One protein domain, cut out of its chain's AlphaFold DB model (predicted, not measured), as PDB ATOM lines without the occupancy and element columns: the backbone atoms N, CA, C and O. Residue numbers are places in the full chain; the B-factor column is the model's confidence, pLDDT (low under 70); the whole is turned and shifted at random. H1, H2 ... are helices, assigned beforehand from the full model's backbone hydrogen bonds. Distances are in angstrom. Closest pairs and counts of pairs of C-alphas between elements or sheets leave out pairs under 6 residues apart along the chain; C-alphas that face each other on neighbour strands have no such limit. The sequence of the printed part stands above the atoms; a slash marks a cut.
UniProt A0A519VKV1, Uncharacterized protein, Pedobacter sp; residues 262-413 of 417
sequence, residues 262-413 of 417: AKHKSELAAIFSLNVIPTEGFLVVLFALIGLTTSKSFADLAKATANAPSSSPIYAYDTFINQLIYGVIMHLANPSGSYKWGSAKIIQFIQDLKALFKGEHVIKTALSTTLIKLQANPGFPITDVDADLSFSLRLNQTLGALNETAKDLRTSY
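What this domain is: This is residues 262 to 413 of the 417 residues of an uncharacterized protein of Pedobacter sp (UniProt A0A519VKV1). H4 makes the core of an all-helix body, with H2 packed on it, H7 on one side and the hairpin of H5 and H6 on the other. H1 packs on H2 and on residues 406 to 410 of H7; short H3 packs on H2, H4 and H6. The printed part has 152 residues, with seven named helices, H1 to H7 along the chain, and no named strand. It is compact, with a radius of gyration of the C-alphas of 14.5 A and spans of 39 by 34 by 29 A.

How they stand to each other: H1, residues 262 to 273, and H2, residues 279 to 293, form a hairpin; their closest C-alphas, His 264 and Ala 288, are 5.3 A apart. H3, residues 299 to 306, forms a hairpin with H2, touching its residues 289 to 293 alone; the closest C-alphas, Thr 293 and Ala 299, are 4.4 A apart. H4, residues 320 to 333, is the hub, touching five helices; its closest C-alphas to H2, Val 328 and Leu 283, are 5.8 A apart. H4, H5, residues 343 to 355, and H6, residues 362 to 376, form an up-and-down bundle, each running against the one before. H7, residues 391 to 412, touches H4 with residues 395 to 405 alone, the closest C-alphas, Thr 398 and Gly 327, being 6.0 A apart; H7 is apart from H5 and H6. Each O i to N i+4 pair is within hydrogen-bond range in H1, H3, H4, H5 and H6, against 9 of 11 in H2 and 16 of 18 in H7.

Where its parts are: H1 begins at C-alpha 262 (14.867, -25.543, 24.014). H7, 31.6 A long, ends at C-alpha 412 (12.831, -39.817, 26.067).

The domain as a whole: The printed part has no cut. The links H3 to H4 and H6 to H7 are long. Mean pLDDT of the printed part is 72.5; 68 residues are under 70, among them residues 262 to 302.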
ATOM      1  N   ALA A 262      14.202 -25.136  22.772       49.97
ATOM      2  CA  ALA A 262      14.867 -25.543  24.014       49.97
ATOM      3  C   ALA A 262      13.959 -25.353  25.240       49.97
ATOM      4  O   ALA A 262      13.979 -26.164  26.165       49.97
ATOM      5  N   LYS A 263      13.117 -24.317  25.209       50.53
ATOM      6  CA  LYS A 263      12.169 -23.994  26.269       50.53
ATOM      7  C   LYS A 263      11.013 -25.000  26.307       50.53
ATOM      8  O   LYS A 263      10.848 -25.639  27.334       50.53
ATOM      9  N   HIS A 264      10.335 -25.277  25.193       52.38
ATOM     10  CA  HIS A 264       9.302 -26.315  25.084       52.38
ATOM     11  C   HIS A 264       9.829 -27.708  25.448       52.38
ATOM     12  O   HIS A 264       9.134 -28.490  26.097       52.38
ATOM     13  N   LYS A 265      11.078 -28.027  25.078       54.09
ATOM     14  CA  LYS A 265      11.736 -29.270  25.498       54.09
ATOM     15  C   LYS A 265      11.972 -29.299  27.010       54.09
ATOM     16  O   LYS A 265      11.651 -30.303  27.640       54.09
ATOM     17  N   SER A 266      12.507 -28.221  27.586       54.06
ATOM     18  CA  SER A 266      12.718 -28.108  29.035       54.06
ATOM     19  C   SER A 266      11.401 -28.154  29.816       54.06
ATOM     20  O   SER A 266      11.335 -28.781  30.867       54.06
ATOM     21  N   GLU A 267      10.331 -27.577  29.267       53.50
ATOM     22  CA  GLU A 267       8.989 -27.561  29.848       53.50
ATOM     23  C   GLU A 267       8.358 -28.954  29.819       53.50
ATOM     24  O   GLU A 267       7.846 -29.406  30.840       53.50
ATOM     25  N   LEU A 268       8.452 -29.686  28.702       60.41
ATOM     26  CA  LEU A 268       8.006 -31.082  28.649       60.41
ATOM     27  C   LEU A 268       8.814 -31.974  29.589       60.41
ATOM     28  O   LEU A 268       8.226 -32.788  30.295       60.41
ATOM     29  N   ALA A 269      10.135 -31.800  29.648       61.16
ATOM     30  CA  ALA A 269      10.988 -32.565  30.554       61.16
ATOM     31  C   ALA A 269      10.643 -32.274  32.030       61.16
ATOM     32  O   ALA A 269      10.522 -33.199  32.836       61.16
ATOM     33  N   ALA A 270      10.394 -31.007  32.371       54.38
ATOM     34  CA  ALA A 270       9.969 -30.589  33.704       54.38
ATOM     35  C   ALA A 270       8.576 -31.126  34.065       54.38
ATOM     36  O   ALA A 270       8.406 -31.694  35.143       54.38
ATOM     37  N   ILE A 271       7.590 -31.017  33.171       55.06
ATOM     38  CA  ILE A 271       6.232 -31.523  33.414       55.06
ATOM     39  C   ILE A 271       6.248 -33.043  33.542       55.06
ATOM     40  O   ILE A 271       5.674 -33.582  34.486       55.06
ATOM     41  N   PHE A 272       6.946 -33.745  32.651       64.75
ATOM     42  CA  PHE A 272       7.042 -35.197  32.729       64.75
ATOM     43  C   PHE A 272       7.783 -35.650  33.982       64.75
ATOM     44  O   PHE A 272       7.426 -36.699  34.499       64.75
ATOM     45  N   SER A 273       8.700 -34.863  34.557       59.88
ATOM     46  CA  SER A 273       9.351 -35.196  35.836       59.88
ATOM     47  C   SER A 273       8.392 -35.264  37.041       59.88
ATOM     48  O   SER A 273       8.711 -35.905  38.048       59.88
ATOM     49  N   LEU A 274       7.191 -34.677  36.949       53.00
ATOM     50  CA  LEU A 274       6.199 -34.670  38.028       53.00
ATOM     51  C   LEU A 274       5.589 -36.054  38.242       53.00
ATOM     52  O   LEU A 274       5.057 -36.650  37.310       53.00
ATOM     53  N   ASN A 275       5.604 -36.559  39.484       57.50
ATOM     54  CA  ASN A 275       4.997 -37.854  39.851       57.50
ATOM     55  C   ASN A 275       3.521 -37.972  39.462       57.50
ATOM     56  O   ASN A 275       3.071 -39.059  39.103       57.50
ATOM     57  N   VAL A 276       2.798 -36.855  39.550       60.00
ATOM     58  CA  VAL A 276       1.447 -36.691  39.026       60.00
ATOM     59  C   VAL A 276       1.372 -35.306  38.391       60.00
ATOM     60  O   VAL A 276       1.542 -34.293  39.073       60.00
ATOM     61  N   ILE A 277       1.128 -35.268  37.089       57.25
ATOM     62  CA  ILE A 277       0.837 -34.074  36.310       57.25
ATOM     63  C   ILE A 277      -0.606 -33.651  36.631       57.25
ATOM     64  O   ILE A 277      -1.529 -34.463  36.484       57.25
ATOM     65  N   PRO A 278      -0.824 -32.405  37.095       54.84
ATOM     66  CA  PRO A 278      -2.165 -31.882  37.316       54.84
ATOM     67  C   PRO A 278      -2.904 -31.714  35.985       54.84
ATOM     68  O   PRO A 278      -2.287 -31.567  34.932       54.84
ATOM     69  N   THR A 279      -4.232 -31.690  36.029       58.44
ATOM     70  CA  THR A 279      -5.084 -31.605  34.834       58.44
ATOM     71  C   THR A 279      -4.732 -30.417  33.932       58.44
ATOM     72  O   THR A 279      -4.667 -30.558  32.713       58.44
ATOM     73  N   GLU A 280      -4.432 -29.263  34.523       57.84
ATOM     74  CA  GLU A 280      -3.999 -28.049  33.827       57.84
ATOM     75  C   GLU A 280      -2.629 -28.227  33.153       57.84
ATOM     76  O   GLU A 280      -2.379 -27.669  32.088       57.84
ATOM     77  N   GLY A 281      -1.757 -29.061  33.726       53.25
ATOM     78  CA  GLY A 281      -0.453 -29.392  33.152       53.25
ATOM     79  C   GLY A 281      -0.571 -30.105  31.804       53.25
ATOM     80  O   GLY A 281       0.243 -29.871  30.916       53.25
ATOM     81  N   PHE A 282      -1.623 -30.898  31.587       64.50
ATOM     82  CA  PHE A 282      -1.863 -31.552  30.297       64.50
ATOM     83  C   PHE A 282      -2.264 -30.575  29.184       64.50
ATOM     84  O   PHE A 282      -1.950 -30.815  28.018       64.50
ATOM     85  N   LEU A 283      -2.865 -29.429  29.520       64.94
ATOM     86  CA  LEU A 283      -3.065 -28.353  28.548       64.94
ATOM     87  C   LEU A 283      -1.711 -27.813  28.061       64.94
ATOM     88  O   LEU A 283      -1.516 -27.628  26.860       64.94
ATOM     89  N   VAL A 284      -0.755 -27.635  28.977       58.59
ATOM     90  CA  VAL A 284       0.609 -27.191  28.648       58.59
ATOM     91  C   VAL A 284       1.343 -28.234  27.804       58.59
ATOM     92  O   VAL A 284       1.956 -27.871  26.804       58.59
ATOM     93  N   VAL A 285       1.218 -29.528  28.127       65.25
ATOM     94  CA  VAL A 285       1.789 -30.620  27.312       65.25
ATOM     95  C   VAL A 285       1.256 -30.570  25.877       65.25
ATOM     96  O   VAL A 285       2.039 -30.693  24.937       65.25
ATOM     97  N   LEU A 286      -0.048 -30.346  25.682       69.31
ATOM     98  CA  LEU A 286      -0.643 -30.255  24.345       69.31
ATOM     99  C   LEU A 286      -0.058 -29.085  23.546       69.31
ATOM    100  O   LEU A 286       0.356 -29.273  22.401       69.31
ATOM    101  N   PHE A 287       0.028 -27.898  24.149       65.50
ATOM    102  CA  PHE A 287       0.625 -26.730  23.499       65.50
ATOM    103  C   PHE A 287       2.115 -26.923  23.201       65.50
ATOM    104  O   PHE A 287       2.559 -26.581  22.105       65.50
ATOM    105  N   ALA A 288       2.876 -27.512  24.126       63.38
ATOM    106  CA  ALA A 288       4.296 -27.778  23.931       63.38
ATOM    107  C   ALA A 288       4.539 -28.792  22.804       63.38
ATOM    108  O   ALA A 288       5.431 -28.590  21.983       63.38
ATOM    109  N   LEU A 289       3.718 -29.844  22.696       66.50
ATOM    110  CA  LEU A 289       3.803 -30.788  21.580       66.50
ATOM    111  C   LEU A 289       3.489 -30.115  20.243       66.50
ATOM    112  O   LEU A 289       4.225 -30.330  19.286       66.50
ATOM    113  N   ILE A 290       2.459 -29.267  20.170       67.81
ATOM    114  CA  ILE A 290       2.171 -28.483  18.958       67.81
ATOM    115  C   ILE A 290       3.372 -27.587  18.610       67.81
ATOM    116  O   ILE A 290       3.835 -27.608  17.470       67.81
ATOM    117  N   GLY A 291       3.939 -26.881  19.592       56.31
ATOM    118  CA  GLY A 291       5.116 -26.033  19.396       56.31
ATOM    119  C   GLY A 291       6.365 -26.797  18.944       56.31
ATOM    120  O   GLY A 291       7.114 -26.310  18.107       56.31
ATOM    121  N   LEU A 292       6.589 -28.024  19.421       58.06
ATOM    122  CA  LEU A 292       7.722 -28.836  18.961       58.06
ATOM    123  C   LEU A 292       7.564 -29.330  17.518       58.06
ATOM    124  O   LEU A 292       8.563 -29.532  16.830       58.06
ATOM    125  N   THR A 293       6.333 -29.514  17.035       59.97
ATOM    126  CA  THR A 293       6.093 -29.984  15.657       59.97
ATOM    127  C   THR A 293       6.376 -28.937  14.590       59.97
ATOM    128  O   THR A 293       6.492 -29.286  13.416       59.97
ATOM    129  N   THR A 294       6.530 -27.668  14.973       50.25
ATOM    130  CA  THR A 294       6.965 -26.614  14.051       50.25
ATOM    131  C   THR A 294       8.487 -26.607  13.851       50.25
ATOM    132  O   THR A 294       8.965 -25.964  12.923       50.25
ATOM    133  N   SER A 295       9.256 -27.364  14.650       50.81
ATOM    134  CA  SER A 295      10.709 -27.521  14.494       50.81
ATOM    135  C   SER A 295      11.087 -28.798  13.737       50.81
ATOM    136  O   SER A 295      10.669 -29.899  14.092       50.81
ATOM    137  N   LYS A 296      11.985 -28.683  12.747       52.78
ATOM    138  CA  LYS A 296      12.548 -29.847  12.030       52.78
ATOM    139  C   LYS A 296      13.389 -30.767  12.922       52.78
ATOM    140  O   LYS A 296      13.411 -31.965  12.670       52.78
ATOM    141  N   SER A 297      14.069 -30.231  13.933       48.97
ATOM    142  CA  SER A 297      15.004 -30.993  14.775       48.97
ATOM    143  C   SER A 297      14.296 -31.831  15.845       48.97
ATOM    144  O   SER A 297      14.878 -32.776  16.372       48.97
ATOM    145  N   PHE A 298      13.040 -31.497  16.162       57.09
ATOM    146  CA  PHE A 298      12.281 -32.112  17.258       57.09
ATOM    147  C   PHE A 298      10.888 -32.610  16.861       57.09
ATOM    148  O   PHE A 298      10.207 -33.217  17.691       57.09
ATOM    149  N   ALA A 299      10.489 -32.449  15.594       62.31
ATOM    150  CA  ALA A 299       9.258 -33.028  15.063       62.31
ATOM    151  C   ALA A 299       9.192 -34.548  15.271       62.31
ATOM    152  O   ALA A 299       8.135 -35.060  15.631       62.31
ATOM    153  N   ASP A 300      10.310 -35.268  15.126       68.56
ATOM    154  CA  ASP A 300      10.350 -36.720  15.343       68.56
ATOM    155  C   ASP A 300      10.117 -37.099  16.807       68.56
ATOM    156  O   ASP A 300       9.402 -38.062  17.081       68.56
ATOM    157  N   LEU A 301      10.637 -36.312  17.753       69.19
ATOM    158  CA  LEU A 301      10.387 -36.512  19.179       69.19
ATOM    159  C   LEU A 301       8.925 -36.209  19.526       69.19
ATOM    160  O   LEU A 301       8.269 -37.011  20.182       69.19
ATOM    161  N   ALA A 302       8.380 -35.091  19.039       69.12
ATOM    162  CA  ALA A 302       6.973 -34.753  19.242       69.12
ATOM    163  C   ALA A 302       6.040 -35.804  18.622       69.12
ATOM    164  O   ALA A 302       5.027 -36.164  19.218       69.12
ATOM    165  N   LYS A 303       6.402 -36.343  17.455       76.56
ATOM    166  CA  LYS A 303       5.693 -37.434  16.784       76.56
ATOM    167  C   LYS A 303       5.808 -38.751  17.549       76.56
ATOM    168  O   LYS A 303       4.803 -39.444  17.670       76.56
ATOM    169  N   ALA A 304       6.985 -39.100  18.066       80.25
ATOM    170  CA  ALA A 304       7.186 -40.295  18.886       80.25
ATOM    171  C   ALA A 304       6.348 -40.224  20.167       80.25
ATOM    172  O   ALA A 304       5.625 -41.165  20.481       80.25
ATOM    173  N   THR A 305       6.361 -39.075  20.840       81.81
ATOM    174  CA  THR A 305       5.550 -38.815  22.033       81.81
ATOM    175  C   THR A 305       4.063 -38.837  21.731       81.81
ATOM    176  O   THR A 305       3.303 -39.474  22.449       81.81
ATOM    177  N   ALA A 306       3.628 -38.194  20.645       85.94
ATOM    178  CA  ALA A 306       2.229 -38.213  20.233       85.94
ATOM    179  C   ALA A 306       1.733 -39.637  19.928       85.94
ATOM    180  O   ALA A 306       0.604 -39.968  20.276       85.94
ATOM    181  N   ASN A 307       2.580 -40.473  19.319       88.88
ATOM    182  CA  ASN A 307       2.278 -41.864  18.966       88.88
ATOM    183  C   ASN A 307       2.506 -42.871  20.097       88.88
ATOM    184  O   ASN A 307       2.266 -44.059  19.883       88.88
ATOM    185  N   ALA A 308       2.983 -42.438  21.267       87.88
ATOM    186  CA  ALA A 308       3.212 -43.349  22.375       87.88
ATOM    187  C   ALA A 308       1.901 -44.069  22.735       87.88
ATOM    188  O   ALA A 308       0.847 -43.423  22.763       87.88
ATOM    189  N   PRO A 309       1.928 -45.392  22.962       86.62
ATOM    190  CA  PRO A 309       0.729 -46.129  23.330       86.62
ATOM    191  C   PRO A 309       0.219 -45.615  24.676       86.62
ATOM    192  O   PRO A 309       0.993 -45.456  25.618       86.62
ATOM    193  N   SER A 310      -1.078 -45.337  24.763       81.69
ATOM    194  CA  SER A 310      -1.690 -44.935  26.023       81.69
ATOM    195  C   SER A 310      -1.974 -46.145  26.903       81.69
ATOM    196  O   SER A 310      -2.508 -47.152  26.444       81.69
ATOM    197  N   SER A 311      -1.717 -46.012  28.203       74.44
ATOM    198  CA  SER A 311      -2.084 -47.010  29.217       74.44
ATOM    199  C   SER A 311      -3.574 -46.970  29.609       74.44
ATOM    200  O   SER A 311      -3.943 -47.460  30.676       74.44
ATOM    201  N   SER A 312      -4.441 -46.343  28.804       69.75
ATOM    202  CA  SER A 312      -5.856 -46.146  29.135       69.75
ATOM    203  C   SER A 312      -6.641 -47.456  29.070       69.75
ATOM    204  O   SER A 312      -6.777 -48.018  27.987       69.75
ATOM    205  N   PRO A 313      -7.238 -47.933  30.179       66.56
ATOM    206  CA  PRO A 313      -8.048 -49.147  30.148       66.56
ATOM    207  C   PRO A 313      -9.363 -48.968  29.374       66.56
ATOM    208  O   PRO A 313      -9.901 -49.951  28.876       66.56
ATOM    209  N   ILE A 314      -9.873 -47.733  29.238       66.00
ATOM    210  CA  ILE A 314     -11.073 -47.439  28.430       66.00
ATOM    211  C   ILE A 314     -10.739 -47.490  26.933       66.00
ATOM    212  O   ILE A 314     -11.549 -47.929  26.122       66.00
ATOM    213  N   TYR A 315      -9.534 -47.054  26.563       71.31
ATOM    214  CA  TYR A 315      -9.101 -46.933  25.174       71.31
ATOM    215  C   TYR A 315      -7.737 -47.618  24.990       71.31
ATOM    216  O   TYR A 315      -6.736 -46.973  24.686       71.31
ATOM    217  N   ALA A 316      -7.706 -48.941  25.187       64.19
ATOM    218  CA  ALA A 316      -6.490 -49.763  25.317       64.19
ATOM    219  C   ALA A 316      -5.582 -49.840  24.069       64.19
ATOM    220  O   ALA A 316      -4.519 -50.454  24.111       64.19
ATOM    221  N   TYR A 317      -5.987 -49.215  22.964       69.94
ATOM    222  CA  TYR A 317      -5.227 -49.138  21.712       69.94
ATOM    223  C   TYR A 317      -5.052 -47.703  21.222       69.94
ATOM    224  O   TYR A 317      -4.737 -47.472  20.055       69.94
ATOM    225  N   ASP A 318      -5.314 -46.735  22.096       84.44
ATOM    226  CA  ASP A 318      -5.241 -45.336  21.733       84.44
ATOM    227  C   ASP A 318      -3.830 -44.778  21.895       84.44
ATOM    228  O   ASP A 318      -2.986 -45.317  22.616       84.44
ATOM    229  N   THR A 319      -3.568 -43.673  21.211       90.38
ATOM    230  CA  THR A 319      -2.296 -42.962  21.316       90.38
ATOM    231  C   THR A 319      -2.350 -41.917  22.421       90.38
ATOM    232  O   THR A 319      -3.414 -41.421  22.811       90.38
ATOM    233  N   PHE A 320      -1.176 -41.541  22.917       89.88
ATOM    234  CA  PHE A 320      -1.024 -40.506  23.927       89.88
ATOM    235  C   PHE A 320      -1.679 -39.195  23.493       89.88
ATOM    236  O   PHE A 320      -2.391 -38.586  24.287       89.88
ATOM    237  N   ILE A 321      -1.513 -38.777  22.232       91.44
ATOM    238  CA  ILE A 321      -2.092 -37.510  21.764       91.44
ATOM    239  C   ILE A 321      -3.623 -37.515  21.755       91.44
ATOM    240  O   ILE A 321      -4.235 -36.506  22.107       91.44
ATOM    241  N   ASN A 322      -4.252 -38.634  21.401       90.19
ATOM    242  CA  ASN A 322      -5.709 -38.744  21.396       90.19
ATOM    243  C   ASN A 322      -6.264 -38.644  22.822       90.19
ATOM    244  O   ASN A 322      -7.196 -37.877  23.074       90.19
ATOM    245  N   GLN A 323      -5.629 -39.331  23.773       88.81
ATOM    246  CA  GLN A 323      -5.990 -39.244  25.188       88.81
ATOM    247  C   GLN A 323      -5.688 -37.868  25.779       88.81
ATOM    248  O   GLN A 323      -6.443 -37.385  26.620       88.81
ATOM    249  N   LEU A 324      -4.624 -37.208  25.317       89.75
ATOM    250  CA  LEU A 324      -4.242 -35.877  25.773       89.75
ATOM    251  C   LEU A 324      -5.288 -34.849  25.356       89.75
ATOM    252  O   LEU A 324      -5.785 -34.096  26.191       89.75
ATOM    253  N   ILE A 325      -5.661 -34.854  24.076       90.62
ATOM    254  CA  ILE A 325      -6.719 -33.989  23.550       90.62
ATOM    255  C   ILE A 325      -8.032 -34.288  24.273       90.62
ATOM    256  O   ILE A 325      -8.690 -33.349  24.717       90.62
ATOM    257  N   TYR A 326      -8.388 -35.565  24.451       90.19
ATOM    258  CA  TYR A 326      -9.609 -35.960  25.157       90.19
ATOM    259  C   TYR A 326      -9.633 -35.458  26.606       90.19
ATOM    260  O   TYR A 326     -10.590 -34.801  27.013       90.19
ATOM    261  N   GLY A 327      -8.558 -35.674  27.366       86.94
ATOM    262  CA  GLY A 327      -8.425 -35.191  28.740       86.94
ATOM    263  C   GLY A 327      -8.511 -33.666  28.839       86.94
ATOM    264  O   GLY A 327      -9.211 -33.147  29.711       86.94
ATOM    265  N   VAL A 328      -7.881 -32.942  27.908       83.19
ATOM    266  CA  VAL A 328      -7.958 -31.475  27.828       83.19
ATOM    267  C   VAL A 328      -9.388 -31.009  27.573       83.19
ATOM    268  O   VAL A 328      -9.888 -30.154  28.304       83.19
ATOM    269  N   ILE A 329     -10.092 -31.573  26.589       86.69
ATOM    270  CA  ILE A 329     -11.468 -31.136  26.315       86.69
ATOM    271  C   ILE A 329     -12.434 -31.547  27.423       86.69
ATOM    272  O   ILE A 329     -13.362 -30.797  27.705       86.69
ATOM    273  N   MET A 330     -12.212 -32.679  28.099       84.56
ATOM    274  CA  MET A 330     -12.974 -33.037  29.293       84.56
ATOM    275  C   MET A 330     -12.733 -32.023  30.410       84.56
ATOM    276  O   MET A 330     -13.685 -31.554  31.023       84.56
ATOM    277  N   HIS A 331     -11.486 -31.618  30.651       78.38
ATOM    278  CA  HIS A 331     -11.182 -30.585  31.637       78.38
ATOM    279  C   HIS A 331     -11.888 -29.259  31.326       78.38
ATOM    280  O   HIS A 331     -12.522 -28.677  32.210       78.38
ATOM    281  N   LEU A 332     -11.837 -28.816  30.068       73.31
ATOM    282  CA  LEU A 332     -12.493 -27.589  29.614       73.31
ATOM    283  C   LEU A 332     -14.025 -27.690  29.705       73.31
ATOM    284  O   LEU A 332     -14.682 -26.730  30.106       73.31
ATOM    285  N   ALA A 333     -14.595 -28.855  29.393       77.19
ATOM    286  CA  ALA A 333     -16.034 -29.116  29.429       77.19
ATOM    287  C   ALA A 333     -16.593 -29.403  30.828       77.19
ATOM    288  O   ALA A 333     -17.811 -29.426  30.998       77.19
ATOM    289  N   ASN A 334     -15.742 -29.674  31.825       76.81
ATOM    290  CA  ASN A 334     -16.172 -30.168  33.131       76.81
ATOM    291  C   ASN A 334     -17.210 -29.219  33.770       76.81
ATOM    292  O   ASN A 334     -16.848 -28.094  34.129       76.81
ATOM    293  N   PRO A 335     -18.466 -29.660  34.000       73.88
ATOM    294  CA  PRO A 335     -19.520 -28.817  34.580       73.88
ATOM    295  C   PRO A 335     -19.215 -28.336  36.006       73.88
ATOM    296  O   PRO A 335     -19.719 -27.298  36.454       73.88
ATOM    297  N   SER A 336     -18.378 -29.091  36.720       70.50
ATOM    298  CA  SER A 336     -17.886 -28.757  38.060       70.50
ATOM    299  C   SER A 336     -16.536 -28.028  38.029       70.50
ATOM    300  O   SER A 336     -16.053 -27.605  39.074       70.50
ATOM    301  N   GLY A 337     -15.922 -27.887  36.851       60.78
ATOM    302  CA  GLY A 337     -14.639 -27.218  36.654       60.78
ATOM    303  C   GLY A 337     -14.768 -25.705  36.483       60.78
ATOM    304  O   GLY A 337     -15.864 -25.147  36.445       60.78
ATOM    305  N   SER A 338     -13.627 -25.029  36.361       56.88
ATOM    306  CA  SER A 338     -13.565 -23.565  36.245       56.88
ATOM    307  C   SER A 338     -14.047 -23.038  34.886       56.88
ATOM    308  O   SER A 338     -14.533 -21.913  34.816       56.88
ATOM    309  N   TYR A 339     -13.919 -23.837  33.820       55.12
ATOM    310  CA  TYR A 339     -14.181 -23.411  32.440       55.12
ATOM    311  C   TYR A 339     -15.628 -23.645  31.994       55.12
ATOM    312  O   TYR A 339     -16.264 -22.713  31.506       55.12
ATOM    313  N   LYS A 340     -16.155 -24.864  32.185       69.19
ATOM    314  CA  LYS A 340     -17.536 -25.259  31.836       69.19
ATOM    315  C   LYS A 340     -17.908 -24.961  30.381       69.19
ATOM    316  O   LYS A 340     -19.009 -24.501  30.086       69.19
ATOM    317  N   TRP A 341     -16.966 -25.158  29.470       73.44
ATOM    318  CA  TRP A 341     -17.168 -24.834  28.068       73.44
ATOM    319  C   TRP A 341     -18.205 -25.745  27.424       73.44
ATOM    320  O   TRP A 341     -18.151 -26.966  27.555       73.44
ATOM    321  N   GLY A 342     -19.131 -25.132  26.687       68.62
ATOM    322  CA  GLY A 342     -20.029 -25.853  25.793       68.62
ATOM    323  C   GLY A 342     -19.310 -26.352  24.537       68.62
ATOM    324  O   GLY A 342     -18.218 -25.888  24.191       68.62
ATOM    325  N   SER A 343     -19.958 -27.262  23.813       75.19
ATOM    326  CA  SER A 343     -19.412 -27.901  22.610       75.19
ATOM    327  C   SER A 343     -19.017 -26.911  21.515       75.19
ATOM    328  O   SER A 343     -17.966 -27.091  20.915       75.19
ATOM    329  N   ALA A 344     -19.766 -25.821  21.314       70.81
ATOM    330  CA  ALA A 344     -19.405 -24.775  20.350       70.81
ATOM    331  C   ALA A 344     -18.014 -24.169  20.624       70.81
ATOM    332  O   ALA A 344     -17.195 -24.043  19.715       70.81
ATOM    333  N   LYS A 345     -17.709 -23.873  21.893       68.00
ATOM    334  CA  LYS A 345     -16.424 -23.282  22.294       68.00
ATOM    335  C   LYS A 345     -15.271 -24.283  22.189       68.00
ATOM    336  O   LYS A 345     -14.164 -23.924  21.802       68.00
ATOM    337  N   ILE A 346     -15.539 -25.555  22.482       73.81
ATOM    338  CA  ILE A 346     -14.563 -26.643  22.326       73.81
ATOM    339  C   ILE A 346     -14.278 -26.918  20.844       73.81
ATOM    340  O   ILE A 346     -13.124 -27.114  20.472       73.81
ATOM    341  N   ILE A 347     -15.304 -26.892  19.989       73.69
ATOM    342  CA  ILE A 347     -15.172 -27.012  18.531       73.69
ATOM    343  C   ILE A 347     -14.251 -25.915  17.996       73.69
ATOM    344  O   ILE A 347     -13.297 -26.231  17.287       73.69
ATOM    345  N   GLN A 348     -14.495 -24.658  18.380       64.31
ATOM    346  CA  GLN A 348     -13.672 -23.525  17.960       64.31
ATOM    347  C   GLN A 348     -12.219 -23.677  18.439       64.31
ATOM    348  O   GLN A 348     -11.293 -23.571  17.638       64.31
ATOM    349  N   PHE A 349     -12.010 -24.054  19.704       70.81
ATOM    350  CA  PHE A 349     -10.677 -24.334  20.249       70.81
ATOM    351  C   PHE A 349      -9.911 -25.387  19.438       70.81
ATOM    352  O   PHE A 349      -8.754 -25.171  19.080       70.81
ATOM    353  N   ILE A 350     -10.546 -26.512  19.094       75.75
ATOM    354  CA  ILE A 350      -9.896 -27.552  18.283       75.75
ATOM    355  C   ILE A 350      -9.615 -27.068  16.858       75.75
ATOM    356  O   ILE A 350      -8.554 -27.382  16.310       75.75
ATOM    357  N   GLN A 351     -10.539 -26.324  16.245       69.56
ATOM    358  CA  GLN A 351     -10.341 -25.751  14.910       69.56
ATOM    359  C   GLN A 351      -9.131 -24.816  14.881       69.56
ATOM    360  O   GLN A 351      -8.310 -24.913  13.966       69.56
ATOM    361  N   ASP A 352      -8.970 -23.996  15.915       58.16
ATOM    362  CA  ASP A 352      -7.864 -23.050  16.008       58.16
ATOM    363  C   ASP A 352      -6.528 -23.746  16.280       58.16
ATOM    364  O   ASP A 352      -5.540 -23.434  15.616       58.16
ATOM    365  N   LEU A 353      -6.486 -24.775  17.137       64.75
ATOM    366  CA  LEU A 353      -5.287 -25.613  17.285       64.75
ATOM    367  C   LEU A 353      -4.908 -26.311  15.974       64.75
ATOM    368  O   LEU A 353      -3.734 -26.387  15.612       64.75
ATOM    369  N   LYS A 354      -5.899 -26.816  15.235       67.06
ATOM    370  CA  LYS A 354      -5.687 -27.486  13.946       67.06
ATOM    371  C   LYS A 354      -5.126 -26.526  12.891       67.06
ATOM    372  O   LYS A 354      -4.316 -26.954  12.062       67.06
ATOM    373  N   ALA A 355      -5.530 -25.255  12.919       62.09
ATOM    374  CA  ALA A 355      -5.070 -24.226  11.988       62.09
ATOM    375  C   ALA A 355      -3.571 -23.900  12.124       62.09
ATOM    376  O   ALA A 355      -2.972 -23.390  11.177       62.09
ATOM    377  N   LEU A 356      -2.941 -24.253  13.252       56.31
ATOM    378  CA  LEU A 356      -1.507 -24.045  13.486       56.31
ATOM    379  C   LEU A 356      -0.609 -24.960  12.632       56.31
ATOM    380  O   LEU A 356       0.570 -24.670  12.439       56.31
ATOM    381  N   PHE A 357      -1.150 -26.050  12.078       57.09
ATOM    382  CA  PHE A 357      -0.371 -27.046  11.343       57.09
ATOM    383  C   PHE A 357      -0.338 -26.798   9.830       57.09
ATOM    384  O   PHE A 357      -1.345 -26.968   9.126       57.09
ATOM    385  N   LYS A 358       0.863 -26.541   9.297       51.03
ATOM    386  CA  LYS A 358       1.151 -26.555   7.853       51.03
ATOM    387  C   LYS A 358       1.452 -27.997   7.405       51.03
ATOM    388  O   LYS A 358       2.559 -28.478   7.595       51.03
ATOM    389  N   GLY A 359       0.468 -28.690   6.823       54.81
ATOM    390  CA  GLY A 359       0.607 -30.079   6.335       54.81
ATOM    391  C   GLY A 359      -0.068 -31.145   7.209       54.81
ATOM    392  O   GLY A 359      -0.839 -30.804   8.108       54.81
ATOM    393  N   GLU A 360       0.167 -32.421   6.894       62.69
ATOM    394  CA  GLU A 360      -0.332 -33.574   7.659       62.69
ATOM    395  C   GLU A 360       0.593 -33.888   8.836       62.69
ATOM    396  O   GLU A 360       1.813 -33.955   8.689       62.69
ATOM    397  N   HIS A 361       0.004 -34.081  10.014       75.06
ATOM    398  CA  HIS A 361       0.728 -34.379  11.243       75.06
ATOM    399  C   HIS A 361      -0.163 -35.209  12.165       75.06
ATOM    400  O   HIS A 361      -1.360 -34.947  12.240       75.06
ATOM    401  N   VAL A 362       0.404 -36.147  12.928       82.81
ATOM    402  CA  VAL A 362      -0.403 -37.046  13.773       82.81
ATOM    403  C   VAL A 362      -1.271 -36.293  14.788       82.81
ATOM    404  O   VAL A 362      -2.432 -36.635  14.986       82.81
ATOM    405  N   ILE A 363      -0.755 -35.191  15.342       80.31
ATOM    406  CA  ILE A 363      -1.521 -34.304  16.228       80.31
ATOM    407  C   ILE A 363      -2.688 -33.634  15.484       80.31
ATOM    408  O   ILE A 363      -3.795 -33.547  16.005       80.31
ATOM    409  N   LYS A 364      -2.479 -33.204  14.236       78.31
ATOM    410  CA  LYS A 364      -3.533 -32.614  13.399       78.31
ATOM    411  C   LYS A 364      -4.605 -33.640  13.030       78.31
ATOM    412  O   LYS A 364      -5.793 -33.302  12.998       78.31
ATOM    413  N   THR A 365      -4.203 -34.880  12.761       85.06
ATOM    414  CA  THR A 365      -5.115 -36.002  12.523       85.06
ATOM    415  C   THR A 365      -5.945 -36.279  13.773       85.06
ATOM    416  O   THR A 365      -7.167 -36.323  13.677       85.06
ATOM    417  N   ALA A 366      -5.312 -36.346  14.949       89.31
ATOM    418  CA  ALA A 366      -5.982 -36.509  16.239       89.31
ATOM    419  C   ALA A 366      -7.026 -35.409  16.492       89.31
ATOM    420  O   ALA A 366      -8.201 -35.705  16.706       89.31
ATOM    421  N   LEU A 367      -6.638 -34.136  16.338       83.62
ATOM    422  CA  LEU A 367      -7.546 -32.986  16.439       83.62
ATOM    423  C   LEU A 367      -8.712 -33.084  15.443       83.62
ATOM    424  O   LEU A 367      -9.850 -32.775  15.787       83.62
ATOM    425  N   SER A 368      -8.456 -33.537  14.213       88.00
ATOM    426  CA  SER A 368      -9.501 -33.707  13.194       88.00
ATOM    427  C   SER A 368     -10.494 -34.804  13.568       88.00
ATOM    428  O   SER A 368     -11.698 -34.596  13.437       88.00
ATOM    429  N   THR A 369     -10.016 -35.936  14.082       89.00
ATOM    430  CA  THR A 369     -10.871 -37.023  14.574       89.00
ATOM    431  C   THR A 369     -11.727 -36.561  15.750       89.00
ATOM    432  O   THR A 369     -12.933 -36.808  15.768       89.00
ATOM    433  N   THR A 370     -11.148 -35.828  16.708       88.94
ATOM    434  CA  THR A 370     -11.902 -35.260  17.835       88.94
ATOM    435  C   THR A 370     -12.947 -34.250  17.366       88.94
ATOM    436  O   THR A 370     -14.072 -34.258  17.864       88.94
ATOM    437  N   LEU A 371     -12.615 -33.410  16.382       87.06
ATOM    438  CA  LEU A 371     -13.549 -32.441  15.810       87.06
ATOM    439  C   LEU A 371     -14.758 -33.129  15.162       87.06
ATOM    440  O   LEU A 371     -15.886 -32.704  15.396       87.06
ATOM    441  N   ILE A 372     -14.536 -34.212  14.410       87.38
ATOM    442  CA  ILE A 372     -15.618 -35.010  13.811       87.38
ATOM    443  C   ILE A 372     -16.542 -35.559  14.907       87.38
ATOM    444  O   ILE A 372     -17.760 -35.441  14.788       87.38
ATOM    445  N   LYS A 373     -15.982 -36.091  16.004       85.38
ATOM    446  CA  LYS A 373     -16.773 -36.581  17.147       85.38
ATOM    447  C   LYS A 373     -17.603 -35.472  17.804       85.38
ATOM    448  O   LYS A 373     -18.792 -35.668  18.041       85.38
ATOM    449  N   LEU A 374     -17.007 -34.304  18.051       84.88
ATOM    450  CA  LEU A 374     -17.700 -33.143  18.630       84.88
ATOM    451  C   LEU A 374     -18.834 -32.623  17.743       84.88
ATOM    452  O   LEU A 374     -19.878 -32.224  18.248       84.88
ATOM    453  N   GLN A 375     -18.629 -32.612  16.426       83.19
ATOM    454  CA  GLN A 375     -19.638 -32.163  15.468       83.19
ATOM    455  C   GLN A 375     -20.784 -33.170  15.326       83.19
ATOM    456  O   GLN A 375     -21.932 -32.765  15.163       83.19
ATOM    457  N   ALA A 376     -20.486 -34.469  15.411       85.25
ATOM    458  CA  ALA A 376     -21.489 -35.527  15.366       85.25
ATOM    459  C   ALA A 376     -22.307 -35.630  16.665       85.25
ATOM    460  O   ALA A 376     -23.481 -35.994  16.620       85.25
ATOM    461  N   ASN A 377     -21.709 -35.304  17.816       83.62
ATOM    462  CA  ASN A 377     -22.360 -35.367  19.122       83.62
ATOM    463  C   ASN A 377     -22.116 -34.081  19.939       83.62
ATOM    464  O   ASN A 377     -21.115 -33.983  20.652       83.62
ATOM    465  N   PRO A 378     -23.065 -33.126  19.930       77.00
ATOM    466  CA  PRO A 378     -22.949 -31.876  20.683       77.00
ATOM    467  C   PRO A 378     -22.868 -32.032  22.209       77.00
ATOM    468  O   PRO A 378     -22.526 -31.062  22.886       77.00
ATOM    469  N   GLY A 379     -23.208 -33.205  22.758       77.75
ATOM    470  CA  GLY A 379     -23.067 -33.507  24.183       77.75
ATOM    471  C   GLY A 379     -21.662 -33.980  24.575       77.75
ATOM    472  O   GLY A 379     -21.321 -33.998  25.758       77.75
ATOM    473  N   PHE A 380     -20.815 -34.338  23.610       81.19
ATOM    474  CA  PHE A 380     -19.430 -34.732  23.852       81.19
ATOM    475  C   PHE A 380     -18.572 -33.521  24.295       81.19
ATOM    476  O   PHE A 380     -18.760 -32.420  23.778       81.19
ATOM    477  N   PRO A 381     -17.623 -33.679  25.244       84.88
ATOM    478  CA  PRO A 381     -17.238 -34.918  25.927       84.88
ATOM    479  C   PRO A 381     -18.017 -35.200  27.228       84.88
ATOM    480  O   PRO A 381     -17.748 -36.207  27.892       84.88
ATOM    481  N   ILE A 382     -18.975 -34.343  27.614       83.81
ATOM    482  CA  ILE A 382     -19.773 -34.509  28.847       83.81
ATOM    483  C   ILE A 382     -20.562 -35.819  28.789       83.81
ATOM    484  O   ILE A 382     -20.496 -36.624  29.717       83.81
ATOM    485  N   THR A 383     -21.221 -36.078  27.666       81.56
ATOM    486  CA  THR A 383     -21.826 -37.362  27.315       81.56
ATOM    487  C   THR A 383     -21.016 -37.996  26.196       81.56
ATOM    488  O   THR A 383     -20.887 -37.417  25.119       81.56
ATOM    489  N   ASP A 384     -20.476 -39.181  26.444       79.38
ATOM    490  CA  ASP A 384     -19.768 -39.969  25.442       79.38
ATOM    491  C   ASP A 384     -20.548 -41.263  25.235       79.38
ATOM    492  O   ASP A 384     -20.649 -42.073  26.149       79.38
ATOM    493  N   VAL A 385     -21.179 -41.389  24.067       71.06
ATOM    494  CA  VAL A 385     -22.062 -42.520  23.736       71.06
ATOM    495  C   VAL A 385     -21.288 -43.818  23.534       71.06
ATOM    496  O   VAL A 385     -21.871 -44.889  23.643       71.06
ATOM    497  N   ASP A 386     -19.982 -43.715  23.283       69.50
ATOM    498  CA  ASP A 386     -19.096 -44.862  23.101       69.50
ATOM    499  C   ASP A 386     -18.575 -45.399  24.448       69.50
ATOM    500  O   ASP A 386     -17.798 -46.354  24.475       69.50
ATOM    501  N   ALA A 387     -18.958 -44.781  25.573       72.75
ATOM    502  CA  ALA A 387     -18.463 -45.139  26.891       72.75
ATOM    503  C   ALA A 387     -19.589 -45.257  27.930       72.75
ATOM    504  O   ALA A 387     -20.191 -44.266  28.338       72.75
ATOM    505  N   ASP A 388     -19.763 -46.461  28.478       76.69
ATOM    506  CA  ASP A 388     -20.714 -46.776  29.561       76.69
ATOM    507  C   ASP A 388     -20.276 -46.253  30.950       76.69
ATOM    508  O   ASP A 388     -20.677 -46.761  31.999       76.69
ATOM    509  N   LEU A 389     -19.426 -45.223  30.991       81.81
ATOM    510  CA  LEU A 389     -18.849 -44.673  32.216       81.81
ATOM    511  C   LEU A 389     -19.272 -43.221  32.438       81.81
ATOM    512  O   LEU A 389     -19.314 -42.392  31.521       81.81
ATOM    513  N   SER A 390     -19.505 -42.881  33.710       86.50
ATOM    514  CA  SER A 390     -19.788 -41.503  34.114       86.50
ATOM    515  C   SER A 390     -18.637 -40.566  33.733       86.50
ATOM    516  O   SER A 390     -17.469 -40.960  33.706       86.50
ATOM    517  N   PHE A 391     -18.959 -39.297  33.473       86.00
ATOM    518  CA  PHE A 391     -17.972 -38.284  33.089       86.00
ATOM    519  C   PHE A 391     -16.783 -38.208  34.062       86.00
ATOM    520  O   PHE A 391     -15.634 -38.209  33.631       86.00
ATOM    521  N   SER A 392     -17.047 -38.193  35.372       83.75
ATOM    522  CA  SER A 392     -15.998 -38.105  36.395       83.75
ATOM    523  C   SER A 392     -15.079 -39.326  36.401       83.75
ATOM    524  O   SER A 392     -13.873 -39.184  36.597       83.75
ATOM    525  N   LEU A 393     -15.627 -40.524  36.172       84.69
ATOM    526  CA  LEU A 393     -14.830 -41.746  36.107       84.69
ATOM    527  C   LEU A 393     -13.970 -41.778  34.841       84.69
ATOM    528  O   LEU A 393     -12.780 -42.072  34.939       84.69
ATOM    529  N   ARG A 394     -14.535 -41.389  33.690       87.44
ATOM    530  CA  ARG A 394     -13.778 -41.219  32.440       87.44
ATOM    531  C   ARG A 394     -12.635 -40.227  32.610       87.44
ATOM    532  O   ARG A 394     -11.504 -40.562  32.288       87.44
ATOM    533  N   LEU A 395     -12.902 -39.059  33.199       85.31
ATOM    534  CA  LEU A 395     -11.887 -38.027  33.411       85.31
ATOM    535  C   LEU A 395     -10.739 -38.564  34.270       85.31
ATOM    536  O   LEU A 395      -9.581 -38.449  33.886       85.31
ATOM    537  N   ASN A 396     -11.050 -39.199  35.401       84.19
ATOM    538  CA  ASN A 396     -10.028 -39.754  36.287       84.19
ATOM    539  C   ASN A 396      -9.208 -40.866  35.618       84.19
ATOM    540  O   ASN A 396      -7.991 -40.904  35.784       84.19
ATOM    541  N   GLN A 397      -9.847 -41.753  34.850       85.44
ATOM    542  CA  GLN A 397      -9.148 -42.829  34.138       85.44
ATOM    543  C   GLN A 397      -8.272 -42.287  33.002       85.44
ATOM    544  O   GLN A 397      -7.126 -42.716  32.875       85.44
ATOM    545  N   THR A 398      -8.746 -41.296  32.243       88.00
ATOM    546  CA  THR A 398      -7.943 -40.603  31.225       88.00
ATOM    547  C   THR A 398      -6.748 -39.888  31.854       88.00
ATOM    548  O   THR A 398      -5.631 -40.032  31.366       88.00
ATOM    549  N   LEU A 399      -6.928 -39.178  32.972       84.12
ATOM    550  CA  LEU A 399      -5.817 -38.518  33.671       84.12
ATOM    551  C   LEU A 399      -4.816 -39.517  34.259       84.12
ATOM    552  O   LEU A 399      -3.613 -39.263  34.214       84.12
ATOM    553  N   GLY A 400      -5.284 -40.652  34.780       82.81
ATOM    554  CA  GLY A 400      -4.421 -41.744  35.230       82.81
ATOM    555  C   GLY A 400      -3.581 -42.307  34.085       82.81
ATOM    556  O   GLY A 400      -2.362 -42.385  34.197       82.81
ATOM    557  N   ALA A 401      -4.214 -42.604  32.949       85.81
ATOM    558  CA  ALA A 401      -3.542 -43.108  31.754       85.81
ATOM    559  C   ALA A 401      -2.490 -42.134  31.211       85.81
ATOM    560  O   ALA A 401      -1.380 -42.539  30.864       85.81
ATOM    561  N   LEU A 402      -2.821 -40.839  31.171       86.00
ATOM    562  CA  LEU A 402      -1.891 -39.794  30.754       86.00
ATOM    563  C   LEU A 402      -0.688 -39.688  31.693       86.00
ATOM    564  O   LEU A 402       0.428 -39.487  31.226       86.00
ATOM    565  N   ASN A 403      -0.898 -39.854  32.999       81.56
ATOM    566  CA  ASN A 403       0.177 -39.855  33.986       81.56
ATOM    567  C   ASN A 403       1.101 -41.069  33.860       81.56
ATOM    568  O   ASN A 403       2.316 -40.896  33.910       81.56
ATOM    569  N   GLU A 404       0.559 -42.273  33.668       83.75
ATOM    570  CA  GLU A 404       1.385 -43.469  33.443       83.75
ATOM    571  C   GLU A 404       2.183 -43.353  32.142       83.75
ATOM    572  O   GLU A 404       3.404 -43.488  32.155       83.75
ATOM    573  N   THR A 405       1.534 -42.944  31.051       83.62
ATOM    574  CA  THR A 405       2.228 -42.749  29.767       83.62
ATOM    575  C   THR A 405       3.314 -41.668  29.873       83.62
ATOM    576  O   THR A 405       4.409 -41.819  29.333       83.62
ATOM    577  N   ALA A 406       3.057 -40.579  30.608       76.25
ATOM    578  CA  ALA A 406       4.049 -39.530  30.834       76.25
ATOM    579  C   ALA A 406       5.256 -40.015  31.652       76.25
ATOM    580  O   ALA A 406       6.371 -39.565  31.387       76.25
ATOM    581  N   LYS A 407       5.071 -40.936  32.611       76.69
ATOM    582  CA  LYS A 407       6.184 -41.556  33.354       76.69
ATOM    583  C   LYS A 407       7.096 -42.342  32.421       76.69
ATOM    584  O   LYS A 407       8.311 -42.165  32.501       76.69
ATOM    585  N   ASP A 408       6.523 -43.134  31.521       78.06
ATOM    586  CA  ASP A 408       7.288 -43.920  30.547       78.06
ATOM    587  C   ASP A 408       8.070 -43.008  29.586       78.06
ATOM    588  O   ASP A 408       9.248 -43.237  29.292       78.06
ATOM    589  N   LEU A 409       7.451 -41.896  29.181       74.62
ATOM    590  CA  LEU A 409       8.039 -40.896  28.290       74.62
ATOM    591  C   LEU A 409       9.168 -40.063  28.914       74.62
ATOM    592  O   LEU A 409       9.929 -39.447  28.166       74.62
ATOM    593  N   ARG A 410       9.343 -40.050  30.244       69.69
ATOM    594  CA  ARG A 410      10.428 -39.297  30.917       69.69
ATOM    595  C   ARG A 410      11.810 -39.636  30.378       69.69
ATOM    596  O   ARG A 410      12.665 -38.762  30.274       69.69
ATOM    597  N   THR A 411      12.030 -40.904  30.045       64.69
ATOM    598  CA  THR A 411      13.327 -41.391  29.556       64.69
ATOM    599  C   THR A 411      13.690 -40.814  28.184       64.69
ATOM    600  O   THR A 411      14.870 -40.658  27.876       64.69
ATOM    601  N   SER A 412      12.685 -40.416  27.399       65.44
ATOM    602  CA  SER A 412      12.831 -39.817  26.067       65.44
ATOM    603  C   SER A 412      13.125 -38.312  26.098       65.44
ATOM    604  O   SER A 412      13.521 -37.744  25.080       65.44
ATOM    605  N   TYR A 413      12.957 -37.658  27.253       60.19
ATOM    606  CA  TYR A 413      13.222 -36.231  27.460       60.19
ATOM    607  C   TYR A 413      14.257 -36.040  28.578       60.19
ATOM    608  O   TYR A 413      13.897 -35.610  29.675       60.19
TER     609      TYR A 413